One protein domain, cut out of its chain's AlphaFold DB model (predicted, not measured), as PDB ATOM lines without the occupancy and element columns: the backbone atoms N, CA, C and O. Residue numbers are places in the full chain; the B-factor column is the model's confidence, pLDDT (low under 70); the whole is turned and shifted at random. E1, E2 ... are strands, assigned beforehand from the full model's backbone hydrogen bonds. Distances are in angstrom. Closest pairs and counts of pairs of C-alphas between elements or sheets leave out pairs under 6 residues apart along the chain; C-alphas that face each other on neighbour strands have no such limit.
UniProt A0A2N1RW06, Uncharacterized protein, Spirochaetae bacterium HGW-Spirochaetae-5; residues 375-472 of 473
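What this domain is: This is residues 375 to 472 of the 473 residues of an uncharacterized protein of Spirochaetae bacterium HGW-Spirochaetae-5 (UniProt A0A2N1RW06). Five small two-stranded hairpins are strung one after another along a thin rod. E5 and E6 lie near its middle, E1 to E4 make one end as two hairpins, E7 to E10 make the other end as two more, and a looping stretch without named elements, residues 406 to 422, leads from E4 to E5. The printed part has 98 residues, no named helix and ten named strands, E1 to E10 in chain order, in five separate antiparallel sheets of two. The class is all strand, though under half of the residues, 40 of 98, are in named elements. The whole is loose, with a radius of gyration of the C-alphas of 18.0 A and spans of 55 by 25 by 24 A.

How they stand to each other: Look first at E5, residues 423 to 427, and E6, residues 435 to 439, an antiparallel hairpin at 149 degrees; N 424 and O 438 are within hydrogen-bond range at 2.8 A. Toward one end find the hairpin of E3, residues 394 to 397, and E4, residues 402 to 405, with N 395 and O 404 at 2.9 A. E4 and E5 are apart. Before E3 in the chain, over a tight link from E2, find the hairpin of E1, residues 379 to 382, and E2, residues 387 to 390, with N 380 and O 389 within hydrogen-bond range at 2.8 A. The closest C-alphas of E2 and E4, those of Cys 390 and Cys 403, are 5.4 A apart. E1 and E3 are only just apart, at 8.1 A. Toward the other end come E7, residues 446 to 449, and E8, residues 454 to 457, a hairpin with N 447 and O 456 at 2.8 A. E6 and E7 are apart, and the closest C-alphas of E6 and E8, those of Val 438 and Arg 454, are 8.0 A apart. Last is the hairpin of E9, residues 461 to 463, and E10, residues 469 to 471, with N 462 and O 470 at 2.9 A; the closest C-alphas of E8 and E10, those of Cys 457 and Cys 469, are 5.5 A apart.

Where its parts are: Find C-alpha 423 at (257.033, 286.465, 426.048); from there E5 runs 13.1 A, and E6 returns over 13.2 A. E1 begins at C-alpha 379, (249.263, 295.527, 401.765), and is 9.2 A long; E2 is 10.0 A, E3 9.1 A and E4 9.7 A. E7 measures 9.3 A, E8 10.2 A and E9 7.1 A. E10, 6.9 A, ends at C-alpha 471, (241.576, 280.297, 446.029).

The domain as a whole: The two C-alphas farthest apart, those of Lys 399 and Arg 472, are 56.3 A apart. The printed part has no cut, and the link from E4 to E5, 17 residues, is long. Mean pLDDT of the printed part is 84.6; look for low confidence, under 70, at residues 451 to 452.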
ATOM      1  N   CYS A 375     245.980 298.226 396.226       88.62
ATOM      2  CA  CYS A 375     247.089 297.538 396.893       88.62
ATOM      3  C   CYS A 375     247.003 296.013 396.746       88.62
ATOM      4  O   CYS A 375     245.917 295.445 396.605       88.62
ATOM      5  N   ARG A 376     248.157 295.331 396.790       87.06
ATOM      6  CA  ARG A 376     248.219 293.865 396.693       87.06
ATOM      7  C   ARG A 376     247.771 293.206 398.005       87.06
ATOM      8  O   ARG A 376     247.670 293.832 399.056       87.06
ATOM      9  N   VAL A 377     247.528 291.899 397.960       82.56
ATOM     10  CA  VAL A 377     247.202 291.108 399.159       82.56
ATOM     11  C   VAL A 377     248.341 291.204 400.181       82.56
ATOM     12  O   VAL A 377     249.498 290.973 399.834       82.56
ATOM     13  N   GLY A 378     248.012 291.517 401.439       81.06
ATOM     14  CA  GLY A 378     249.001 291.750 402.501       81.06
ATOM     15  C   GLY A 378     249.521 293.193 402.565       81.06
ATOM     16  O   GLY A 378     250.420 293.484 403.355       81.06
ATOM     17  N   GLU A 379     248.959 294.098 401.762       88.94
ATOM     18  CA  GLU A 379     249.263 295.527 401.765       88.94
ATOM     19  C   GLU A 379     248.021 296.365 402.085       88.94
ATOM     20  O   GLU A 379     246.883 295.942 401.894       88.94
ATOM     21  N   THR A 380     248.252 297.580 402.568       88.56
ATOM     22  CA  THR A 380     247.230 298.607 402.759       88.56
ATOM     23  C   THR A 380     247.744 299.955 402.272       88.56
ATOM     24  O   THR A 380     248.955 300.197 402.253       88.56
ATOM     25  N   TRP A 381     246.835 300.841 401.872       87.00
ATOM     26  CA  TRP A 381     247.197 302.192 401.461       87.00
ATOM     27  C   TRP A 381     247.600 303.022 402.678       87.00
ATOM     28  O   TRP A 381     246.822 303.176 403.618       87.00
ATOM     29  N   ASN A 382     248.811 303.578 402.658       86.75
ATOM     30  CA  ASN A 382     249.252 304.531 403.666       86.75
ATOM     31  C   ASN A 382     249.132 305.961 403.104       86.75
ATOM     32  O   ASN A 382     249.873 306.287 402.170       86.75
ATOM     33  N   PRO A 383     248.246 306.816 403.654       81.50
ATOM     34  CA  PRO A 383     248.064 308.187 403.177       81.50
ATOM     35  C   PRO A 383     249.337 309.033 403.282       81.50
ATOM     36  O   PRO A 383     249.709 309.700 402.316       81.50
ATOM     37  N   ASP A 384     250.051 308.936 404.405       82.50
ATOM     38  CA  ASP A 384     251.242 309.746 404.692       82.50
ATOM     39  C   ASP A 384     252.384 309.449 403.719       82.50
ATOM     40  O   ASP A 384     253.108 310.340 403.282       82.50
ATOM     41  N   LYS A 385     252.541 308.174 403.353       79.81
ATOM     42  CA  LYS A 385     253.561 307.723 402.396       79.81
ATOM     43  C   LYS A 385     253.065 307.726 400.955       79.81
ATOM     44  O   LYS A 385     253.862 307.489 400.051       79.81
ATOM     45  N   SER A 386     251.767 307.966 400.748       82.81
ATOM     46  CA  SER A 386     251.095 307.892 399.449       82.81
ATOM     47  C   SER A 386     251.459 306.624 398.663       82.81
ATOM     48  O   SER A 386     251.691 306.683 397.456       82.81
ATOM     49  N   ALA A 387     251.565 305.488 399.356       86.56
ATOM     50  CA  ALA A 387     252.011 304.218 398.790       86.56
ATOM     51  C   ALA A 387     251.427 303.021 399.550       86.56
ATOM     52  O   ALA A 387     251.100 303.118 400.738       86.56
ATOM     53  N   CYS A 388     251.348 301.875 398.874       88.62
ATOM     54  CA  CYS A 388     250.965 300.612 399.495       88.62
ATOM     55  C   CYS A 388     252.089 300.100 400.409       88.62
ATOM     56  O   CYS A 388     253.240 299.943 399.989       88.62
ATOM     57  N   VAL A 389     251.755 299.843 401.673       89.81
ATOM     58  CA  VAL A 389     252.676 299.343 402.703       89.81
ATOM     59  C   VAL A 389     252.190 298.008 403.248       89.81
ATOM     60  O   VAL A 389     250.993 297.739 403.250       89.81
ATOM     61  N   CYS A 390     253.105 297.180 403.751       89.38
ATOM     62  CA  CYS A 390     252.730 295.909 404.364       89.38
ATOM     63  C   CYS A 390     251.854 296.122 405.600       89.38
ATOM     64  O   CYS A 390     252.141 296.985 406.433       89.38
ATOM     65  N   ILE A 391     250.815 295.299 405.732       88.00
ATOM     66  CA  ILE A 391     250.017 295.227 406.958       88.00
ATOM     67  C   ILE A 391     250.809 294.546 408.082       88.00
ATOM     68  O   ILE A 391     251.809 293.865 407.840       88.00
ATOM     69  N   ALA A 392     250.352 294.705 409.326       84.69
ATOM     70  CA  ALA A 392     250.937 294.004 410.466       84.69
ATOM     71  C   ALA A 392     250.971 292.482 410.217       84.69
ATOM     72  O   ALA A 392     250.032 291.901 409.675       84.69
ATOM     73  N   GLY A 393     252.084 291.850 410.579       83.50
ATOM     74  CA  GLY A 393     252.353 290.433 410.336       83.50
ATOM     75  C   GLY A 393     253.004 290.133 408.986       83.50
ATOM     76  O   GLY A 393     253.456 289.007 408.777       83.50
ATOM     77  N   TYR A 394     253.122 291.120 408.095       89.12
ATOM     78  CA  TYR A 394     253.774 290.974 406.798       89.12
ATOM     79  C   TYR A 394     255.017 291.864 406.706       89.12
ATOM     80  O   TYR A 394     255.023 293.008 407.161       89.12
ATOM     81  N   THR A 395     256.079 291.355 406.087       88.06
ATOM     82  CA  THR A 395     257.300 292.115 405.797       88.06
ATOM     83  C   THR A 395     257.543 292.204 404.309       88.06
ATOM     84  O   THR A 395     257.219 291.304 403.536       88.06
ATOM     85  N   PHE A 396     258.136 293.322 403.902       87.31
ATOM     86  CA  PHE A 396     258.449 293.547 402.506       87.31
ATOM     87  C   PHE A 396     259.632 292.678 402.078       87.31
ATOM     88  O   PHE A 396     260.763 292.872 402.536       87.31
ATOM     89  N   ASN A 397     259.382 291.741 401.165       86.56
ATOM     90  CA  ASN A 397     260.421 290.944 400.542       86.56
ATOM     91  C   ASN A 397     260.906 291.641 399.263       86.56
ATOM     92  O   ASN A 397     260.227 291.665 398.238       86.56
ATOM     93  N   LYS A 398     262.133 292.176 399.311       85.38
ATOM     94  CA  LYS A 398     262.763 292.881 398.182       85.38
ATOM     95  C   LYS A 398     262.946 292.013 396.933       85.38
ATOM     96  O   LYS A 398     263.086 292.564 395.851       85.38
ATOM     97  N   LYS A 399     262.998 290.682 397.072       85.94
ATOM     98  CA  LYS A 399     263.211 289.761 395.942       85.94
ATOM     99  C   LYS A 399     261.921 289.458 395.186       85.94
ATOM    100  O   LYS A 399     261.962 289.334 393.971       85.94
ATOM    101  N   SER A 400     260.800 289.319 395.894       83.62
ATOM    102  CA  SER A 400     259.487 289.061 395.286       83.62
ATOM    103  C   SER A 400     258.677 290.337 395.039       83.62
ATOM    104  O   SER A 400     257.615 290.262 394.424       83.62
ATOM    105  N   ASP A 401     259.166 291.490 395.514       82.75
ATOM    106  CA  ASP A 401     258.475 292.785 395.517       82.75
ATOM    107  C   ASP A 401     257.066 292.711 396.147       82.75
ATOM    108  O   ASP A 401     256.113 293.390 395.754       82.75
ATOM    109  N   ARG A 402     256.912 291.851 397.158       85.38
ATOM    110  CA  ARG A 402     255.633 291.591 397.825       85.38
ATOM    111  C   ARG A 402     255.788 291.583 399.335       85.38
ATOM    112  O   ARG A 402     256.847 291.264 399.873       85.38
ATOM    113  N   CYS A 403     254.704 291.932 400.013       89.19
ATOM    114  CA  CYS A 403     254.578 291.734 401.445       89.19
ATOM    115  C   CYS A 403     254.274 290.263 401.717       89.19
ATOM    116  O   CYS A 403     253.258 289.730 401.275       89.19
ATOM    117  N   GLU A 404     255.175 289.598 402.430       89.06
ATOM    118  CA  GLU A 404     255.075 288.181 402.759       89.06
ATOM    119  C   GLU A 404     254.877 288.002 404.264       89.06
ATOM    120  O   GLU A 404     255.430 288.770 405.057       89.06
ATOM    121  N   PRO A 405     254.078 287.011 404.683       89.00
ATOM    122  CA  PRO A 405     253.799 286.796 406.088       89.00
ATOM    123  C   PRO A 405     255.054 286.324 406.815       89.00
ATOM    124  O   PRO A 405     255.780 285.428 406.378       89.00
ATOM    125  N   CYS A 406     255.281 286.907 407.980       88.12
ATOM    126  CA  CYS A 406     256.424 286.578 408.807       88.12
ATOM    127  C   CYS A 406     256.193 285.249 409.532       88.12
ATOM    128  O   CYS A 406     255.065 284.966 409.951       88.12
ATOM    129  N   PRO A 407     257.245 284.439 409.750       88.94
ATOM    130  CA  PRO A 407     257.114 283.203 410.513       88.94
ATOM    131  C   PRO A 407     256.688 283.431 411.968       88.94
ATOM    132  O   PRO A 407     255.975 282.589 412.509       88.94
ATOM    133  N   ILE A 408     257.119 284.537 412.584       89.12
ATOM    134  CA  ILE A 408     256.839 284.884 413.982       89.12
ATOM    135  C   ILE A 408     256.321 286.324 414.051       89.12
ATOM    136  O   ILE A 408     256.932 287.236 413.485       89.12
ATOM    137  N   ILE A 409     255.210 286.516 414.757       89.94
ATOM    138  CA  ILE A 409     254.642 287.833 415.066       89.94
ATOM    139  C   ILE A 409     254.654 288.075 416.575       89.94
ATOM    140  O   ILE A 409     254.416 287.147 417.347       89.94
ATOM    141  N   ASN A 410     254.943 289.300 417.006       86.38
ATOM    142  CA  ASN A 410     254.908 289.668 418.419       86.38
ATOM    143  C   ASN A 410     253.475 289.943 418.909       86.38
ATOM    144  O   ASN A 410     252.522 289.876 418.130       86.38
ATOM    145  N   TYR A 411     253.319 290.290 420.191       80.06
ATOM    146  CA  TYR A 411     252.009 290.594 420.784       80.06
ATOM    147  C   TYR A 411     251.252 291.728 420.060       80.06
ATOM    148  O   TYR A 411     250.028 291.693 419.968       80.06
ATOM    149  N   ASN A 412     251.973 292.695 419.486       79.50
ATOM    150  CA  ASN A 412     251.400 293.810 418.724       79.50
ATOM    151  C   ASN A 412     251.177 293.465 417.236       79.50
ATOM    152  O   ASN A 412     250.845 294.344 416.442       79.50
ATOM    153  N   GLY A 413     251.405 292.211 416.832       79.38
ATOM    154  CA  GLY A 413     251.291 291.755 415.447       79.38
ATOM    155  C   GLY A 413     252.452 292.170 414.540       79.38
ATOM    156  O   GLY A 413     252.381 291.965 413.333       79.38
ATOM    157  N   ALA A 414     253.533 292.744 415.070       84.88
ATOM    158  CA  ALA A 414     254.714 293.101 414.288       84.88
ATOM    159  C   ALA A 414     255.630 291.891 414.069       84.88
ATOM    160  O   ALA A 414     255.719 290.988 414.900       84.88
ATOM    161  N   CYS A 415     256.342 291.879 412.948       87.12
ATOM    162  CA  CYS A 415     257.246 290.789 412.612       87.12
ATOM    163  C   CYS A 415     258.525 290.821 413.439       87.12
ATOM    164  O   CYS A 415     259.203 291.846 413.497       87.12
ATOM    165  N   VAL A 416     258.881 289.677 414.015       88.06
ATOM    166  CA  VAL A 416     260.072 289.532 414.857       88.06
ATOM    167  C   VAL A 416     260.848 288.267 414.498       88.06
ATOM    168  O   VAL A 416     260.289 287.308 413.969       88.06
ATOM    169  N   SER A 417     262.159 288.255 414.758       86.38
ATOM    170  CA  SER A 417     262.997 287.060 414.566       86.38
ATOM    171  C   SER A 417     262.891 286.071 415.728       86.38
ATOM    172  O   SER A 417     263.122 284.879 415.544       86.38
ATOM    173  N   ARG A 418     262.536 286.567 416.917       88.81
ATOM    174  CA  ARG A 418     262.297 285.811 418.148       88.81
ATOM    175  C   ARG A 418     261.357 286.605 419.055       88.81
ATOM    176  O   ARG A 418     261.303 287.826 418.937       88.81
ATOM    177  N   CYS A 419     260.644 285.914 419.937       86.88
ATOM    178  CA  CYS A 419     259.862 286.566 420.987       86.88
ATOM    179  C   CYS A 419     260.779 287.197 422.039       86.88
ATOM    180  O   CYS A 419     261.897 286.715 422.244       86.88
ATOM    181  N   ASP A 420     260.297 288.253 422.693       85.81
ATOM    182  CA  ASP A 420     261.028 288.907 423.777       85.81
ATOM    183  C   ASP A 420     261.143 287.999 425.010       85.81
ATOM    184  O   ASP A 420     260.379 287.047 425.195       85.81
ATOM    185  N   ASP A 421     262.097 288.307 425.891       83.81
ATOM    186  CA  ASP A 421     262.375 287.496 427.080       83.81
ATOM    187  C   ASP A 421     261.186 287.435 428.056       83.81
ATOM    188  O   ASP A 421     261.096 286.512 428.869       83.81
ATOM    189  N   ASP A 422     260.243 288.377 427.982       83.44
ATOM    190  CA  ASP A 422     259.005 288.390 428.766       83.44
ATOM    191  C   ASP A 422     257.799 287.766 428.029       83.44
ATOM    192  O   ASP A 422     256.659 287.859 428.498       83.44
ATOM    193  N   GLU A 423     258.042 287.081 426.910       85.38
ATOM    194  CA  GLU A 423     257.033 286.465 426.048       85.38
ATOM    195  C   GLU A 423     257.271 284.960 425.850       85.38
ATOM    196  O   GLU A 423     258.368 284.428 426.021       85.38
ATOM    197  N   ASN A 424     256.202 284.246 425.506       83.62
ATOM    198  CA  ASN A 424     256.210 282.842 425.121       83.62
ATOM    199  C   ASN A 424     255.874 282.719 423.635       83.62
ATOM    200  O   ASN A 424     254.902 283.306 423.163       83.62
ATOM    201  N   GLN A 425     256.636 281.897 422.917       87.38
ATOM    202  CA  GLN A 425     256.364 281.568 421.521       87.38
ATOM    203  C   GLN A 425     255.330 280.439 421.430       87.38
ATOM    204  O   GLN A 425     255.554 279.336 421.929       87.38
ATOM    205  N   VAL A 426     254.207 280.701 420.767       86.12
ATOM    206  CA  VAL A 426     253.087 279.760 420.616       86.12
ATOM    207  C   VAL A 426     252.897 279.424 419.146       86.12
ATOM    208  O   VAL A 426     252.853 280.325 418.314       86.12
ATOM    209  N   SER A 427     252.783 278.140 418.798       84.69
ATOM    210  CA  SER A 427     252.533 277.729 417.413       84.69
ATOM    211  C   SER A 427     251.086 277.997 417.000       84.69
ATOM    212  O   SER A 427     250.138 277.679 417.722       84.69
ATOM    213  N   MET A 428     250.903 278.569 415.812       79.69
ATOM    214  CA  MET A 428     249.576 278.806 415.251       79.69
ATOM    215  C   MET A 428     249.153 277.617 414.385       79.69
ATOM    216  O   MET A 428     249.885 277.178 413.504       79.69
ATOM    217  N   LYS A 429     247.946 277.085 414.628       78.19
ATOM    218  CA  LYS A 429     247.375 275.976 413.836       78.19
ATOM    219  C   LYS A 429     246.669 276.444 412.557       78.19
ATOM    220  O   LYS A 429     246.393 275.628 411.684       78.19
ATOM    221  N   LYS A 430     246.315 277.729 412.476       74.12
ATOM    222  CA  LYS A 430     245.599 278.354 411.357       74.12
ATOM    223  C   LYS A 430     246.179 279.739 411.096       74.12
ATOM    224  O   LYS A 430     246.528 280.435 412.045       74.12
ATOM    225  N   GLY A 431     246.199 280.137 409.830       77.00
ATOM    226  CA  GLY A 431     246.717 281.430 409.392       77.00
ATOM    227  C   GLY A 431     248.103 281.336 408.751       77.00
ATOM    228  O   GLY A 431     248.695 280.258 408.703       77.00
ATOM    229  N   PRO A 432     248.604 282.458 408.216       80.81
ATOM    230  CA  PRO A 432     249.827 282.484 407.417       80.81
ATOM    231  C   PRO A 432     251.117 282.529 408.259       80.81
ATOM    232  O   PRO A 432     252.207 282.358 407.715       80.81
ATOM    233  N   HIS A 433     251.011 282.738 409.575       86.75
ATOM    234  CA  HIS A 433     252.143 282.790 410.505       86.75
ATOM    235  C   HIS A 433     252.356 281.436 411.182       86.75
ATOM    236  O   HIS A 433     251.399 280.721 411.476       86.75
ATOM    237  N   LYS A 434     253.614 281.088 411.470       86.12
ATOM    238  CA  LYS A 434     253.950 279.830 412.156       86.12
ATOM    239  C   LYS A 434     253.848 279.971 413.675       86.12
ATOM    240  O   LYS A 434     253.441 279.022 414.346       86.12
ATOM    241  N   PHE A 435     254.190 281.143 414.213       87.94
ATOM    242  CA  PHE A 435     254.203 281.405 415.647       87.94
ATOM    243  C   PHE A 435     253.718 282.814 416.003       87.94
ATOM    244  O   PHE A 435     253.916 283.762 415.246       87.94
ATOM    245  N   VAL A 436     253.144 282.945 417.198       88.69
ATOM    246  CA  VAL A 436     252.775 284.216 417.830       88.69
ATOM    247  C   VAL A 436     253.420 284.314 419.207       88.69
ATOM    248  O   VAL A 436     253.456 283.333 419.953       88.69
ATOM    249  N   CYS A 437     253.943 285.489 419.541       88.31
ATOM    250  CA  CYS A 437     254.460 285.781 420.866       88.31
ATOM    251  C   CYS A 437     253.333 286.284 421.759       88.31
ATOM    252  O   CYS A 437     252.601 287.211 421.415       88.31
ATOM    253  N   VAL A 438     253.199 285.661 422.921       86.00
ATOM    254  CA  VAL A 438     252.180 285.995 423.914       86.00
ATOM    255  C   VAL A 438     252.889 286.339 425.212       86.00
ATOM    256  O   VAL A 438     253.833 285.651 425.596       86.00
ATOM    257  N   LYS A 439     252.451 287.389 425.908       84.50
ATOM    258  CA  LYS A 439     253.055 287.779 427.187       84.50
ATOM    259  C   LYS A 439     253.031 286.623 428.190       84.50
ATOM    260  O   LYS A 439     252.049 285.883 428.288       84.50
ATOM    261  N   LYS A 440     254.127 286.470 428.939       84.62
ATOM    262  CA  LYS A 440     254.202 285.526 430.061       84.62
ATOM    263  C   LYS A 440     253.178 285.901 431.132       84.62
ATOM    264  O   LYS A 440     252.859 287.075 431.312       84.62
ATOM    265  N   CYS A 441     252.692 284.899 431.859       84.00
ATOM    266  CA  CYS A 441     251.747 285.111 432.953       84.00
ATOM    267  C   CYS A 441     252.416 285.922 434.061       84.00
ATOM    268  O   CYS A 441     253.505 285.568 434.516       84.00
ATOM    269  N   ARG A 442     251.778 287.024 434.461       80.12
ATOM    270  CA  ARG A 442     252.270 287.920 435.517       80.12
ATOM    271  C   ARG A 442     251.352 287.931 436.740       80.12
ATOM    272  O   ARG A 442     251.744 288.476 437.769       80.12
ATOM    273  N   GLY A 443     250.147 287.362 436.648       79.50
ATOM    274  CA  GLY A 443     249.220 287.311 437.767       79.50
ATOM    275  C   GLY A 443     249.711 286.379 438.873       79.50
ATOM    276  O   GLY A 443     250.317 285.332 438.634       79.50
ATOM    277  N   LYS A 444     249.446 286.770 440.121       80.50
ATOM    278  CA  LYS A 444     249.720 285.929 441.288       80.50
ATOM    279  C   LYS A 444     248.884 284.651 441.166       80.50
ATOM    280  O   LYS A 444     247.670 284.742 441.020       80.50
ATOM    281  N   ASN A 445     249.532 283.489 441.261       85.62
ATOM    282  CA  ASN A 445     248.914 282.164 441.115       85.62
ATOM    283  C   ASN A 445     248.432 281.823 439.688       85.62
ATOM    284  O   ASN A 445     247.567 280.964 439.517       85.62
ATOM    285  N   GLU A 446     249.005 282.456 438.664       86.75
ATOM    286  CA  GLU A 446     248.838 282.049 437.266       86.75
ATOM    287  C   GLU A 446     249.979 281.138 436.794       86.75
ATOM    288  O   GLU A 446     251.133 281.285 437.194       86.75
ATOM    289  N   ILE A 447     249.663 280.222 435.884       86.75
ATOM    290  CA  ILE A 447     250.606 279.348 435.193       86.75
ATOM    291  C   ILE A 447     250.300 279.299 433.696       86.75
ATOM    292  O   ILE A 447     249.154 279.396 433.249       86.75
ATOM    293  N   TRP A 448     251.352 279.134 432.899       84.69
ATOM    294  CA  TRP A 448     251.233 278.965 431.460       84.69
ATOM    295  C   TRP A 448     250.763 277.550 431.101       84.69
ATOM    296  O   TRP A 448     251.471 276.569 431.342       84.69
ATOM    297  N   ILE A 449     249.599 277.432 430.457       82.38
ATOM    298  CA  ILE A 449     249.055 276.137 430.041       82.38
ATOM    299  C   ILE A 449     249.529 275.824 428.616       82.38
ATOM    300  O   ILE A 449     249.001 276.342 427.630       82.38
ATOM    301  N   LYS A 450     250.510 274.919 428.494       73.19
ATOM    302  CA  LYS A 450     251.148 274.559 427.209       73.19
ATOM    303  C   LYS A 450     250.161 274.095 426.125       73.19
ATOM    304  O   LYS A 450     250.377 274.397 424.958       73.19
ATOM    305  N   GLY A 451     249.090 273.385 426.489       69.88
ATOM    306  CA  GLY A 451     248.118 272.845 425.527       69.88
ATOM    307  C   GLY A 451     247.148 273.876 424.940       69.88
ATOM    308  O   GLY A 451     246.690 273.711 423.812       69.88
ATOM    309  N   SER A 452     246.842 274.940 425.689       67.94
ATOM    310  CA  SER A 452     245.896 275.990 425.282       67.94
ATOM    311  C   SER A 452     246.578 277.299 424.882       67.94
ATOM    312  O   SER A 452     245.909 278.178 424.348       67.94
ATOM    313  N   GLY A 453     247.891 277.427 425.109       71.00
ATOM    314  CA  GLY A 453     248.669 278.600 424.709       71.00
ATOM    315  C   GLY A 453     248.236 279.885 425.417       71.00
ATOM    316  O   GLY A 453     248.342 280.960 424.833       71.00
ATOM    317  N   ARG A 454     247.704 279.772 426.641       79.50
ATOM    318  CA  ARG A 454     247.202 280.895 427.445       79.50
ATOM    319  C   ARG A 454     247.537 280.729 428.925       79.50
ATOM    320  O   ARG A 454     247.821 279.622 429.390       79.50
ATOM    321  N   CYS A 455     247.443 281.830 429.664       84.00
ATOM    322  CA  CYS A 455     247.528 281.831 431.119       84.00
ATOM    323  C   CYS A 455     246.252 281.264 431.747       84.00
ATOM    324  O   CYS A 455     245.133 281.569 431.325       84.00
ATOM    325  N   GLY A 456     246.425 280.414 432.751       86.31
ATOM    326  CA  GLY A 456     245.354 279.910 433.601       86.31
ATOM    327  C   GLY A 456     245.775 279.951 435.061       86.31
ATOM    328  O   GLY A 456     246.946 280.150 435.364       86.31
ATOM    329  N   CYS A 457     244.829 279.750 435.968       87.94
ATOM    330  CA  CYS A 457     245.149 279.634 437.384       87.94
ATOM    331  C   CYS A 457     245.827 278.294 437.690       87.94
ATOM    332  O   CYS A 457     245.526 277.286 437.050       87.94
ATOM    333  N   ILE A 458     246.736 278.288 438.668       87.75
ATOM    334  CA  ILE A 458     247.288 277.048 439.234       87.75
ATOM    335  C   ILE A 458     246.190 276.218 439.914       87.75
ATOM    336  O   ILE A 458     245.120 276.732 440.260       87.75
ATOM    337  N   ASP A 459     246.466 274.934 440.138       86.81
ATOM    338  CA  ASP A 459     245.529 274.031 440.802       86.81
ATOM    339  C   ASP A 459     245.109 274.563 442.182       86.81
ATOM    340  O   ASP A 459     245.925 275.041 442.971       86.81
ATOM    341  N   GLY A 460     243.803 274.506 442.455       85.06
ATOM    342  CA  GLY A 460     243.200 275.068 443.668       85.06
ATOM    343  C   GLY A 460     242.773 276.537 443.562       85.06
ATOM    344  O   GLY A 460     242.217 277.062 444.523       85.06
ATOM    345  N   TYR A 461     242.958 277.193 442.411       90.19
ATOM    346  CA  TYR A 461     242.554 278.586 442.175       90.19
ATOM    347  C   TYR A 461     241.571 278.701 440.996       90.19
ATOM    348  O   TYR A 461     241.567 277.873 440.085       90.19
ATOM    349  N   ASN A 462     240.708 279.719 441.019       88.38
ATOM    350  CA  ASN A 462     239.816 280.104 439.920       88.38
ATOM    351  C   ASN A 462     239.861 281.620 439.711       88.38
ATOM    352  O   ASN A 462     240.169 282.367 440.637       88.38
ATOM    353  N   TYR A 463     239.534 282.069 438.500       86.69
ATOM    354  CA  TYR A 463     239.370 283.493 438.228       86.69
ATOM    355  C   TYR A 463     238.155 284.044 438.983       86.69
ATOM    356  O   TYR A 463     237.074 283.454 438.934       86.69
ATOM    357  N   ASP A 464     238.336 285.167 439.673       85.38
ATOM    358  CA  ASP A 464     237.231 285.986 440.162       85.38
ATOM    359  C   ASP A 464     236.642 286.861 439.039       85.38
ATOM    360  O   ASP A 464     237.121 286.871 437.903       85.38
ATOM    361  N   ASN A 465     235.613 287.646 439.365       83.12
ATOM    362  CA  ASN A 465     234.971 288.563 438.418       83.12
ATOM    363  C   ASN A 465     235.907 289.683 437.917       83.12
ATOM    364  O   ASN A 465     235.572 290.364 436.953       83.12
ATOM    365  N   SER A 466     237.070 289.879 438.551       79.88
ATOM    366  CA  SER A 466     238.106 290.825 438.120       79.88
ATOM    367  C   SER A 466     239.192 290.176 437.252       79.88
ATOM    368  O   SER A 466     240.127 290.855 436.829       79.88
ATOM    369  N   GLY A 467     239.081 288.871 436.978       77.94
ATOM    370  CA  GLY A 467     240.066 288.114 436.213       77.94
ATOM    371  C   GLY A 467     241.336 287.781 436.999       77.94
ATOM    372  O   GLY A 467     242.353 287.476 436.386       77.94
ATOM    373  N   LYS A 468     241.308 287.812 438.340       84.88
ATOM    374  CA  LYS A 468     242.437 287.410 439.196       84.88
ATOM    375  C   LYS A 468     242.249 285.998 439.737       84.88
ATOM    376  O   LYS A 468     241.154 285.623 440.144       84.88
ATOM    377  N   CYS A 469     243.331 285.227 439.796       87.31
ATOM    378  CA  CYS A 469     243.316 283.888 440.380       87.31
ATOM    379  C   CYS A 469     243.204 283.945 441.912       87.31
ATOM    380  O   CYS A 469     244.169 284.262 442.612       87.31
ATOM    381  N   VAL A 470     242.029 283.592 442.433       88.12
ATOM    382  CA  VAL A 470     241.725 283.495 443.868       88.12
ATOM    383  C   VAL A 470     241.524 282.032 444.287       88.12
ATOM    384  O   VAL A 470     241.150 281.213 443.441       88.12
ATOM    385  N   PRO A 471     241.794 281.661 445.555       89.12
ATOM    386  CA  PRO A 471     241.576 280.297 446.029       89.12
ATOM    387  C   PRO A 471     240.134 279.844 445.773       89.12
ATOM    388  O   PRO A 471     239.190 280.602 446.011       89.12
ATOM    389  N   ARG A 472     239.958 278.610 445.289       82.00
ATOM    390  CA  ARG A 472     238.635 277.988 445.165       82.00
ATOM    391  C   ARG A 472     238.032 277.852 446.565       82.00
ATOM    392  O   ARG A 472     238.704 277.349 447.462       82.00
TER     393      ARG A 472